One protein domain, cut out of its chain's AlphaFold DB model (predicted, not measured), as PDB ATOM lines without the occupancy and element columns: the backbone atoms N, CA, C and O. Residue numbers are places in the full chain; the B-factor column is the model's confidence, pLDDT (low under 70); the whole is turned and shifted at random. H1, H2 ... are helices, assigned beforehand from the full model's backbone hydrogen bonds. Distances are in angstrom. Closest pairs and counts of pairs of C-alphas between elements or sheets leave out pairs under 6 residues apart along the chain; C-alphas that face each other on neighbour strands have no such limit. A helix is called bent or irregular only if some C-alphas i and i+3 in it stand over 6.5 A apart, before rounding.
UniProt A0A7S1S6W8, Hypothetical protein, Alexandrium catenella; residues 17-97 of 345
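Overview. This is residues 17 to 97 of the 345 residues of the protein "Hypothetical protein" of Alexandrium catenella (UniProt A0A7S1S6W8). Two helices, H2 and H3, fold back on each other as a hairpin, and H1 crosses one side of this hairpin, about perpendicular to both of its helices. A long loop, residues 34 to 56, leads from H1 round one end of the domain to H2, and H3 has a kink near residue 88. The printed part has 81 residues with three named helices, H1, H2 and H3 in that order, and no named strand; the class is all helix. The whole is compact, with a radius of gyration of the C-alphas of 12.6 A, and its outline is rounded, spanning 35 by 27 by 20 A.

Arrangement. Start with H1, residues 17 to 33, and look from its residues 17 to 21 toward residues 66 to 70 of H2, residues 57 to 73. H1 and H2 touch with these residues alone; the closest C-alphas, those of Met 21 and Phe 67, are 6.2 A apart, and the two lines are about perpendicular at 82 degrees. Farther along H1, residues 21 to 28 alone touch H3, residues 77 to 94. There the closest C-alphas, those of Val 28 and His 89, are 6.3 A apart, and the lines are only just about perpendicular at 71 degrees. H2 and H3 form a helical hairpin: they touch and run opposite ways at a shallow tilt of 14 degrees, and their closest C-alphas, those of Ala 71 and Trp 83, are 4.9 A apart. One of these three pairs is at a shallow tilt, and the helix packing is mostly crossed, but only just. In the backbone of H1 and H2, every O i to N i+4 pair is within hydrogen-bond range; in H3, 12 of 14 are.

Along the chain. Find C-alpha 17 at (5.061, 12.128, 3.996); from there H1 runs 23.7 A to C-alpha 33 at (18.768, 29.207, 13.181). Pass along residues 34 to 56 to C-alpha 57 at (-1.346, 28.115, -4.444), where H2 begins; it runs 24.0 A to C-alpha 73. H3 goes 25.2 A from C-alpha 77 to C-alpha 94 at (5.199, 28.492, 1.522). H3 is irregular: C-alphas 85 and 88 are 7.1 A apart, its kink near residue 88 is 45 degrees, and its line is a rough one.

Size, cuts and confidence. The two C-alphas farthest apart are those of Lys 41, in the long link from H1 to H2, and Gln 75, in the tight link from H2 to H3, at 35.4 A. The printed part has no cut. The model's mean pLDDT over the printed part is 82.3, and you will find values under 70 at residues 17 to 18 and 39 to 44.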
ATOM      1  N   GLY A  17       5.168  11.019   3.034       57.91
ATOM      2  CA  GLY A  17       5.061  12.128   3.996       57.91
ATOM      3  C   GLY A  17       6.320  12.378   4.834       57.91
ATOM      4  O   GLY A  17       6.776  13.509   4.922       57.91
ATOM      5  N   PHE A  18       6.943  11.341   5.403       66.38
ATOM      6  CA  PHE A  18       8.025  11.510   6.391       66.38
ATOM      7  C   PHE A  18       9.270  12.236   5.847       66.38
ATOM      8  O   PHE A  18       9.859  13.081   6.525       66.38
ATOM      9  N   LYS A  19       9.661  11.945   4.598       75.56
ATOM     10  CA  LYS A  19      10.771  12.649   3.934       75.56
ATOM     11  C   LYS A  19      10.437  14.124   3.709       75.56
ATOM     12  O   LYS A  19      11.268  14.970   4.008       75.56
ATOM     13  N   LEU A  20       9.218  14.425   3.255       79.56
ATOM     14  CA  LEU A  20       8.742  15.800   3.094       79.56
ATOM     15  C   LEU A  20       8.737  16.552   4.433       79.56
ATOM     16  O   LEU A  20       9.245  17.666   4.490       79.56
ATOM     17  N   MET A  21       8.251  15.925   5.514       81.31
ATOM     18  CA  MET A  21       8.299  16.498   6.869       81.31
ATOM     19  C   MET A  21       9.727  16.869   7.261       81.31
ATOM     20  O   MET A  21       9.990  17.995   7.668       81.31
ATOM     21  N   THR A  22      10.654  15.924   7.098       83.00
ATOM     22  CA  THR A  22      12.057  16.091   7.488       83.00
ATOM     23  C   THR A  22      12.732  17.218   6.704       83.00
ATOM     24  O   THR A  22      13.454  18.020   7.288       83.00
ATOM     25  N   GLU A  23      12.493  17.309   5.394       86.00
ATOM     26  CA  GLU A  23      13.059  18.383   4.572       86.00
ATOM     27  C   GLU A  23      12.452  19.747   4.917       86.00
ATOM     28  O   GLU A  23      13.192  20.714   5.076       86.00
ATOM     29  N   LEU A  24      11.135  19.833   5.127       88.00
ATOM     30  CA  LEU A  24      10.488  21.082   5.541       88.00
ATOM     31  C   LEU A  24      10.994  21.569   6.904       88.00
ATOM     32  O   LEU A  24      11.214  22.763   7.076       88.00
ATOM     33  N   ILE A  25      11.259  20.659   7.845       89.44
ATOM     34  CA  ILE A  25      11.847  21.007   9.147       89.44
ATOM     35  C   ILE A  25      13.252  21.564   8.985       89.44
ATOM     36  O   ILE A  25      13.548  22.585   9.584       89.44
ATOM     37  N   LYS A  26      14.101  20.972   8.135       88.81
ATOM     38  CA  LYS A  26      15.438  21.530   7.872       88.81
ATOM     39  C   LYS A  26      15.366  22.951   7.316       88.81
ATOM     40  O   LYS A  26      16.215  23.778   7.639       88.81
ATOM     41  N   VAL A  27      14.366  23.240   6.482       87.94
ATOM     42  CA  VAL A  27      14.135  24.599   5.974       87.94
ATOM     43  C   VAL A  27      13.686  25.519   7.110       87.94
ATOM     44  O   VAL A  27      14.229  26.609   7.250       87.94
ATOM     45  N   VAL A  28      12.773  25.081   7.978       88.00
ATOM     46  CA  VAL A  28      12.380  25.846   9.174       88.00
ATOM     47  C   VAL A  28      13.578  26.103  10.097       88.00
ATOM     48  O   VAL A  28      13.802  27.244  10.497       88.00
ATOM     49  N   ASP A  29      14.400  25.089  10.366       88.88
ATOM     50  CA  ASP A  29      15.619  25.189  11.172       88.88
ATOM     51  C   ASP A  29      16.622  26.167  10.552       88.88
ATOM     52  O   ASP A  29      17.280  26.917  11.271       88.88
ATOM     53  N   PHE A  30      16.718  26.216   9.219       88.50
ATOM     54  CA  PHE A  30      17.525  27.216   8.525       88.50
ATOM     55  C   PHE A  30      16.997  28.638   8.766       88.50
ATOM     56  O   PHE A  30      17.791  29.525   9.081       88.50
ATOM     57  N   TYR A  31      15.684  28.866   8.663       86.81
ATOM     58  CA  TYR A  31      15.083  30.187   8.893       86.81
ATOM     59  C   TYR A  31      15.232  30.642  10.349       86.81
ATOM     60  O   TYR A  31      15.644  31.778  10.596       86.81
ATOM     61  N   LEU A  32      14.942  29.756  11.305       85.12
ATOM     62  CA  LEU A  32      15.039  30.038  12.739       85.12
ATOM     63  C   LEU A  32      16.496  30.180  13.192       85.12
ATOM     64  O   LEU A  32      16.854  31.151  13.857       85.12
ATOM     65  N   GLY A  33      17.358  29.244  12.793       84.88
ATOM     66  CA  GLY A  33      18.768  29.207  13.181       84.88
ATOM     67  C   GLY A  33      19.565  30.401  12.660       84.88
ATOM     68  O   GLY A  33      20.430  30.915  13.368       84.88
ATOM     69  N   ASN A  34      19.238  30.892  11.461       86.12
ATOM     70  CA  ASN A  34      19.879  32.073  10.876       86.12
ATOM     71  C   ASN A  34      19.126  33.385  11.159       86.12
ATOM     72  O   ASN A  34      19.543  34.426  10.657       86.12
ATOM     73  N   LYS A  35      18.046  33.359  11.958       81.56
ATOM     74  CA  LYS A  35      17.207  34.531  12.284       81.56
ATOM     75  C   LYS A  35      16.759  35.304  11.038       81.56
ATOM     76  O   LYS A  35      16.812  36.529  10.992       81.56
ATOM     77  N   VAL A  36      16.359  34.558  10.011       80.00
ATOM     78  CA  VAL A  36      15.910  35.099   8.719       80.00
ATOM     79  C   VAL A  36      14.508  35.697   8.834       80.00
ATOM     80  O   VAL A  36      14.150  36.571   8.055       80.00
ATOM     81  N   ILE A  37      13.713  35.224   9.796       79.94
ATOM     82  CA  ILE A  37      12.349  35.696  10.038       79.94
ATOM     83  C   ILE A  37      12.403  37.070  10.709       79.94
ATOM     84  O   ILE A  37      13.013  37.224  11.771       79.94
ATOM     85  N   SER A  38      11.746  38.057  10.102       74.19
ATOM     86  CA  SER A  38      11.609  39.390  10.685       74.19
ATOM     87  C   SER A  38      10.434  39.382  11.663       74.19
ATOM     88  O   SER A  38       9.273  39.418  11.259       74.19
ATOM     89  N   GLU A  39      10.723  39.335  12.959       68.06
ATOM     90  CA  GLU A  39       9.710  39.471  14.010       68.06
ATOM     91  C   GLU A  39       9.660  40.936  14.470       68.06
ATOM     92  O   GLU A  39      10.455  41.374  15.304       68.06
ATOM     93  N   MET A  40       8.753  41.731  13.894       64.19
ATOM     94  CA  MET A  40       8.462  43.077  14.400       64.19
ATOM     95  C   MET A  40       7.366  43.000  15.465       64.19
ATOM     96  O   MET A  40       6.394  42.261  15.324       64.19
ATOM     97  N   LYS A  41       7.517  43.774  16.544       48.94
ATOM     98  CA  LYS A  41       6.519  43.832  17.619       48.94
ATOM     99  C   LYS A  41       5.168  44.281  17.040       48.94
ATOM    100  O   LYS A  41       5.115  45.302  16.363       48.94
ATOM    101  N   ASP A  42       4.118  43.510  17.316       58.44
ATOM    102  CA  ASP A  42       2.732  43.737  16.876       58.44
ATOM    103  C   ASP A  42       2.466  43.567  15.360       58.44
ATOM    104  O   ASP A  42       1.410  43.971  14.874       58.44
ATOM    105  N   MET A  43       3.377  42.928  14.610       60.59
ATOM    106  CA  MET A  43       3.148  42.536  13.210       60.59
ATOM    107  C   MET A  43       3.346  41.025  13.002       60.59
ATOM    108  O   MET A  43       4.144  40.412  13.715       60.59
ATOM    109  N   PRO A  44       2.646  40.409  12.027       66.50
ATOM    110  CA  PRO A  44       2.876  39.016  11.664       66.50
ATOM    111  C   PRO A  44       4.342  38.788  11.259       66.50
ATOM    112  O   PRO A  44       4.946  39.687  10.664       66.50
ATOM    113  N   PRO A  45       4.918  37.607  11.546       76.00
ATOM    114  CA  PRO A  45       6.283  37.287  11.148       76.00
ATOM    115  C   PRO A  45       6.445  37.407   9.629       76.00
ATOM    116  O   PRO A  45       5.692  36.804   8.861       76.00
ATOM    117  N   GLU A  46       7.440  38.178   9.193       78.88
ATOM    118  CA  GLU A  46       7.725  38.367   7.774       78.88
ATOM    119  C   GLU A  46       8.760  37.342   7.303       78.88
ATOM    120  O   GLU A  46       9.845  37.202   7.877       78.88
ATOM    121  N   TYR A  47       8.422  36.627   6.230       84.06
ATOM    122  CA  TYR A  47       9.289  35.639   5.597       84.06
ATOM    123  C   TYR A  47       9.907  36.272   4.342       84.06
ATOM    124  O   TYR A  47       9.240  36.342   3.308       84.06
ATOM    125  N   PRO A  48      11.170  36.744   4.392       77.38
ATOM    126  CA  PRO A  48      11.766  37.543   3.312       77.38
ATOM    127  C   PRO A  48      11.964  36.755   2.013       77.38
ATOM    128  O   PRO A  48      12.077  37.329   0.932       77.38
ATOM    129  N   VAL A  49      12.006  35.427   2.116       80.56
ATOM    130  CA  VAL A  49      11.994  34.508   0.981       80.56
ATOM    131  C   VAL A  49      10.862  33.519   1.217       80.56
ATOM    132  O   VAL A  49      10.783  32.917   2.288       80.56
ATOM    133  N   THR A  50      10.001  33.345   0.221       85.44
ATOM    134  CA  THR A  50       8.943  32.331   0.213       85.44
ATOM    135  C   THR A  50       9.023  31.518  -1.073       85.44
ATOM    136  O   THR A  50       9.731  31.882  -2.016       85.44
ATOM    137  N   VAL A  51       8.261  30.427  -1.152       82.25
ATOM    138  CA  VAL A  51       8.110  29.657  -2.399       82.25
ATOM    139  C   VAL A  51       7.525  30.519  -3.535       82.25
ATOM    140  O   VAL A  51       7.757  30.238  -4.712       82.25
ATOM    141  N   GLY A  52       6.840  31.626  -3.219       78.00
ATOM    142  CA  GLY A  52       6.454  32.644  -4.198       78.00
ATOM    143  C   GLY A  52       5.644  32.058  -5.358       78.00
ATOM    144  O   GLY A  52       4.651  31.376  -5.138       78.00
ATOM    145  N   LYS A  53       6.061  32.309  -6.604       80.56
ATOM    146  CA  LYS A  53       5.415  31.754  -7.814       80.56
ATOM    147  C   LYS A  53       6.036  30.436  -8.302       80.56
ATOM    148  O   LYS A  53       5.683  29.976  -9.383       80.56
ATOM    149  N   LEU A  54       6.982  29.851  -7.558       82.00
ATOM    150  CA  LEU A  54       7.626  28.584  -7.937       82.00
ATOM    151  C   LEU A  54       6.671  27.390  -7.820       82.00
ATOM    152  O   LEU A  54       6.868  26.383  -8.495       82.00
ATOM    153  N   ALA A  55       5.642  27.519  -6.986       85.75
ATOM    154  CA  ALA A  55       4.515  26.606  -6.900       85.75
ATOM    155  C   ALA A  55       3.216  27.413  -6.974       85.75
ATOM    156  O   ALA A  55       3.161  28.558  -6.517       85.75
ATOM    157  N   ASP A  56       2.178  26.820  -7.547       88.75
ATOM    158  CA  ASP A  56       0.828  27.366  -7.498       88.75
ATOM    159  C   ASP A  56       0.225  27.218  -6.093       88.75
ATOM    160  O   ASP A  56       0.651  26.382  -5.290       88.75
ATOM    161  N   ASP A  57      -0.783  28.034  -5.793       87.38
ATOM    162  CA  ASP A  57      -1.346  28.115  -4.444       87.38
ATOM    163  C   ASP A  57      -1.993  26.803  -3.995       87.38
ATOM    164  O   ASP A  57      -1.875  26.430  -2.830       87.38
ATOM    165  N   LYS A  58      -2.557  26.026  -4.925       87.94
ATOM    166  CA  LYS A  58      -3.108  24.704  -4.615       87.94
ATOM    167  C   LYS A  58      -2.014  23.733  -4.166       87.94
ATOM    168  O   LYS A  58      -2.190  23.049  -3.163       87.94
ATOM    169  N   THR A  59      -0.874  23.703  -4.856       87.25
ATOM    170  CA  THR A  59       0.271  22.873  -4.447       87.25
ATOM    171  C   THR A  59       0.803  23.285  -3.071       87.25
ATOM    172  O   THR A  59       1.111  22.425  -2.246       87.25
ATOM    173  N   LYS A  60       0.871  24.590  -2.772       89.56
ATOM    174  CA  LYS A  60       1.269  25.078  -1.438       89.56
ATOM    175  C   LYS A  60       0.284  24.644  -0.354       89.56
ATOM    176  O   LYS A  60       0.713  24.138   0.680       89.56
ATOM    177  N   GLU A  61      -1.018  24.801  -0.597       90.19
ATOM    178  CA  GLU A  61      -2.073  24.341   0.312       90.19
ATOM    179  C   GLU A  61      -1.981  22.829   0.569       90.19
ATOM    180  O   GLU A  61      -2.153  22.382   1.703       90.19
ATOM    181  N   GLU A  62      -1.709  22.028  -0.464       87.94
ATOM    182  CA  GLU A  62      -1.556  20.574  -0.346       87.94
ATOM    183  C   GLU A  62      -0.324  20.196   0.487       87.94
ATOM    184  O   GLU A  62      -0.432  19.358   1.383       87.94
ATOM    185  N   ILE A  63       0.825  20.841   0.255       87.75
ATOM    186  CA  ILE A  63       2.048  20.624   1.046       87.75
ATOM    187  C   ILE A  63       1.810  20.996   2.511       87.75
ATOM    188  O   ILE A  63       2.132  20.205   3.402       87.75
ATOM    189  N   TYR A  64       1.220  22.168   2.766       91.00
ATOM    190  CA  TYR A  64       0.889  22.607   4.119       91.00
ATOM    191  C   TYR A  64      -0.090  21.646   4.795       91.00
ATOM    192  O   TYR A  64       0.122  21.255   5.941       91.00
ATOM    193  N   GLY A  65      -1.118  21.193   4.074       87.56
ATOM    194  CA  GLY A  65      -2.091  20.243   4.592       87.56
ATOM    195  C   GLY A  65      -1.471  18.893   4.954       87.56
ATOM    196  O   GLY A  65      -1.690  18.381   6.050       87.56
ATOM    197  N   ILE A  66      -0.624  18.333   4.087       86.69
ATOM    198  CA  ILE A  66       0.125  17.104   4.393       86.69
ATOM    199  C   ILE A  66       1.004  17.317   5.630       86.69
ATOM    200  O   ILE A  66       1.058  16.441   6.497       86.69
ATOM    201  N   PHE A  67       1.670  18.471   5.739       88.69
ATOM    202  CA  PHE A  67       2.514  18.774   6.889       88.69
ATOM    203  C   PHE A  67       1.706  18.856   8.185       88.69
ATOM    204  O   PHE A  67       2.007  18.150   9.148       88.69
ATOM    205  N   ALA A  68       0.641  19.655   8.196       87.12
ATOM    206  CA  ALA A  68      -0.231  19.826   9.348       87.12
ATOM    207  C   ALA A  68      -0.868  18.500   9.788       87.12
ATOM    208  O   ALA A  68      -0.890  18.202  10.980       87.12
ATOM    209  N   TRP A  69      -1.312  17.661   8.846       84.62
ATOM    210  CA  TRP A  69      -1.866  16.340   9.155       84.62
ATOM    211  C   TRP A  69      -0.857  15.434   9.858       84.62
ATOM    212  O   TRP A  69      -1.171  14.806  10.867       84.62
ATOM    213  N   ASN A  70       0.365  15.358   9.328       83.69
ATOM    214  CA  ASN A  70       1.409  14.503   9.884       83.69
ATOM    215  C   ASN A  70       1.931  15.044  11.220       83.69
ATOM    216  O   ASN A  70       2.168  14.258  12.131       83.69
ATOM    217  N   ALA A  71       2.045  16.368  11.378       83.06
ATOM    218  CA  ALA A  71       2.375  17.013  12.654       83.06
ATOM    219  C   ALA A  71       1.392  16.636  13.771       83.06
ATOM    220  O   ALA A  71       1.758  16.564  14.940       83.06
ATOM    221  N   VAL A  72       0.141  16.384  13.400       75.31
ATOM    222  CA  VAL A  72      -0.959  16.045  14.299       75.31
ATOM    223  C   VAL A  72      -1.030  14.532  14.546       75.31
ATOM    224  O   VAL A  72      -1.100  14.087  15.686       75.31
ATOM    225  N   THR A  73      -0.940  13.714  13.500       75.94
ATOM    226  CA  THR A  73      -1.123  12.252  13.587       75.94
ATOM    227  C   THR A  73       0.144  11.464  13.941       75.94
ATOM    228  O   THR A  73       0.085  10.245  14.104       75.94
ATOM    229  N   CYS A  74       1.293  12.130  14.099       79.38
ATOM    230  CA  CYS A  74       2.555  11.480  14.453       79.38
ATOM    231  C   CYS A  74       2.461  10.760  15.802       79.38
ATOM    232  O   CYS A  74       2.178  11.387  16.821       79.38
ATOM    233  N   GLN A  75       2.735   9.455  15.847       73.69
ATOM    234  CA  GLN A  75       2.691   8.676  17.092       73.69
ATOM    235  C   GLN A  75       3.881   8.969  18.021       73.69
ATOM    236  O   GLN A  75       3.723   8.900  19.239       73.69
ATOM    237  N   ASP A  76       5.034   9.353  17.469       83.12
ATOM    238  CA  ASP A  76       6.225   9.695  18.246       83.12
ATOM    239  C   ASP A  76       6.113  11.092  18.873       83.12
ATOM    240  O   ASP A  76       6.047  12.100  18.170       83.12
ATOM    241  N   SER A  77       6.109  11.150  20.207       76.94
ATOM    242  CA  SER A  77       5.938  12.401  20.963       76.94
ATOM    243  C   SER A  77       7.014  13.452  20.669       76.94
ATOM    244  O   SER A  77       6.682  14.619  20.476       76.94
ATOM    245  N   ALA A  78       8.284  13.050  20.543       82.00
ATOM    246  CA  ALA A  78       9.384  13.981  20.309       82.00
ATOM    247  C   ALA A  78       9.309  14.608  18.907       82.00
ATOM    248  O   ALA A  78       9.429  15.825  18.755       82.00
ATOM    249  N   SER A  79       9.059  13.791  17.880       79.75
ATOM    250  CA  SER A  79       8.863  14.269  16.508       79.75
ATOM    251  C   SER A  79       7.615  15.144  16.397       79.75
ATOM    252  O   SER A  79       7.659  16.190  15.754       79.75
ATOM    253  N   ARG A  80       6.520  14.772  17.073       81.12
ATOM    254  CA  ARG A  80       5.281  15.559  17.108       81.12
ATOM    255  C   ARG A  80       5.521  16.975  17.630       81.12
ATOM    256  O   ARG A  80       5.108  17.929  16.978       81.12
ATOM    257  N   ASP A  81       6.238  17.128  18.741       83.06
ATOM    258  CA  ASP A  81       6.524  18.441  19.335       83.06
ATOM    259  C   ASP A  81       7.402  19.322  18.435       83.06
ATOM    260  O   ASP A  81       7.264  20.548  18.406       83.06
ATOM    261  N   VAL A  82       8.323  18.717  17.680       85.75
ATOM    262  CA  VAL A  82       9.120  19.433  16.671       85.75
ATOM    263  C   VAL A  82       8.230  19.877  15.510       85.75
ATOM    264  O   VAL A  82       8.269  21.040  15.110       85.75
ATOM    265  N   TRP A  83       7.389  18.982  14.993       87.81
ATOM    266  CA  TRP A  83       6.552  19.252  13.821       87.81
ATOM    267  C   TRP A  83       5.455  20.276  14.128       87.81
ATOM    268  O   TRP A  83       5.191  21.153  13.310       87.81
ATOM    269  N   GLN A  84       4.867  20.226  15.325       83.75
ATOM    270  CA  GLN A  84       3.869  21.202  15.774       83.75
ATOM    271  C   GLN A  84       4.450  22.611  15.886       83.75
ATOM    272  O   GLN A  84       3.823  23.565  15.431       83.75
ATOM    273  N   ARG A  85       5.670  22.751  16.419       86.44
ATOM    274  CA  ARG A  85       6.358  24.051  16.485       86.44
ATOM    275  C   ARG A  85       6.743  24.580  15.105       86.44
ATOM    276  O   ARG A  85       6.697  25.782  14.882       86.44
ATOM    277  N   ALA A  86       7.079  23.693  14.172       88.19
ATOM    278  CA  ALA A  86       7.414  24.065  12.800       88.19
ATOM    279  C   ALA A  86       6.186  24.441  11.946       88.19
ATOM    280  O   ALA A  86       6.334  25.172  10.969       88.19
ATOM    281  N   LYS A  87       4.977  23.985  12.311       88.00
ATOM    282  CA  LYS A  87       3.720  24.193  11.566       88.00
ATOM    283  C   LYS A  87       3.489  25.642  11.091       88.00
ATOM    284  O   LYS A  87       3.343  25.812   9.881       88.00
ATOM    285  N   PRO A  88       3.488  26.678  11.958       86.31
ATOM    286  CA  PRO A  88       3.262  28.058  11.513       86.31
ATOM    287  C   PRO A  88       4.347  28.554  10.544       86.31
ATOM    288  O   PRO A  88       4.059  29.275   9.592       86.31
ATOM    289  N   HIS A  89       5.593  28.113  10.732       89.75
ATOM    290  CA  HIS A  89       6.710  28.510   9.877       89.75
ATOM    291  C   HIS A  89       6.644  27.877   8.492       89.75
ATOM    292  O   HIS A  89       6.964  28.535   7.508       89.75
ATOM    293  N   VAL A  90       6.186  26.626   8.388       90.25
ATOM    294  CA  VAL A  90       6.007  25.965   7.089       90.25
ATOM    295  C   VAL A  90       5.023  26.740   6.216       90.25
ATOM    296  O   VAL A  90       5.320  26.982   5.050       90.25
ATOM    297  N   GLY A  91       3.882  27.171   6.759       88.69
ATOM    298  CA  GLY A  91       2.917  27.950   5.980       88.69
ATOM    299  C   GLY A  91       3.451  29.321   5.560       88.69
ATOM    300  O   GLY A  91       3.332  29.688   4.390       88.69
ATOM    301  N   GLY A  92       4.155  30.016   6.459       88.50
ATOM    302  CA  GLY A  92       4.828  31.278   6.140       88.50
ATOM    303  C   GLY A  92       5.906  31.149   5.054       88.50
ATOM    304  O   GLY A  92       5.943  31.943   4.117       88.50
ATOM    305  N   ILE A  93       6.727  30.095   5.103       90.25
ATOM    306  CA  ILE A  93       7.754  29.797   4.085       90.25
ATOM    307  C   ILE A  93       7.114  29.445   2.733       90.25
ATOM    308  O   ILE A  93       7.621  29.832   1.677       90.25
ATOM    309  N   LEU A  94       5.978  28.744   2.737       89.31
ATOM    310  CA  LEU A  94       5.199  28.492   1.522       89.31
ATOM    311  C   LEU A  94       4.586  29.782   0.950       89.31
ATOM    312  O   LEU A  94       4.292  29.835  -0.244       89.31
ATOM    313  N   GLY A  95       4.464  30.836   1.761       88.75
ATOM    314  CA  GLY A  95       3.845  32.106   1.392       88.75
ATOM    315  C   GLY A  95       2.323  32.084   1.508       88.75
ATOM    316  O   GLY A  95       1.658  32.804   0.769       88.75
ATOM    317  N   LEU A  96       1.778  31.230   2.379       89.81
ATOM    318  CA  LEU A  96       0.354  31.201   2.710       89.81
ATOM    319  C   LEU A  96       0.049  32.255   3.778       89.81
ATOM    320  O   LEU A  96       0.835  32.440   4.708       89.81
ATOM    321  N   SER A  97      -1.098  32.922   3.659       88.75
ATOM    322  CA  SER A  97      -1.602  33.780   4.733       88.75
ATOM    323  C   SER A  97      -2.165  32.947   5.890       88.75
ATOM    324  O   SER A  97      -2.494  31.771   5.713       88.75
TER     325      SER A  97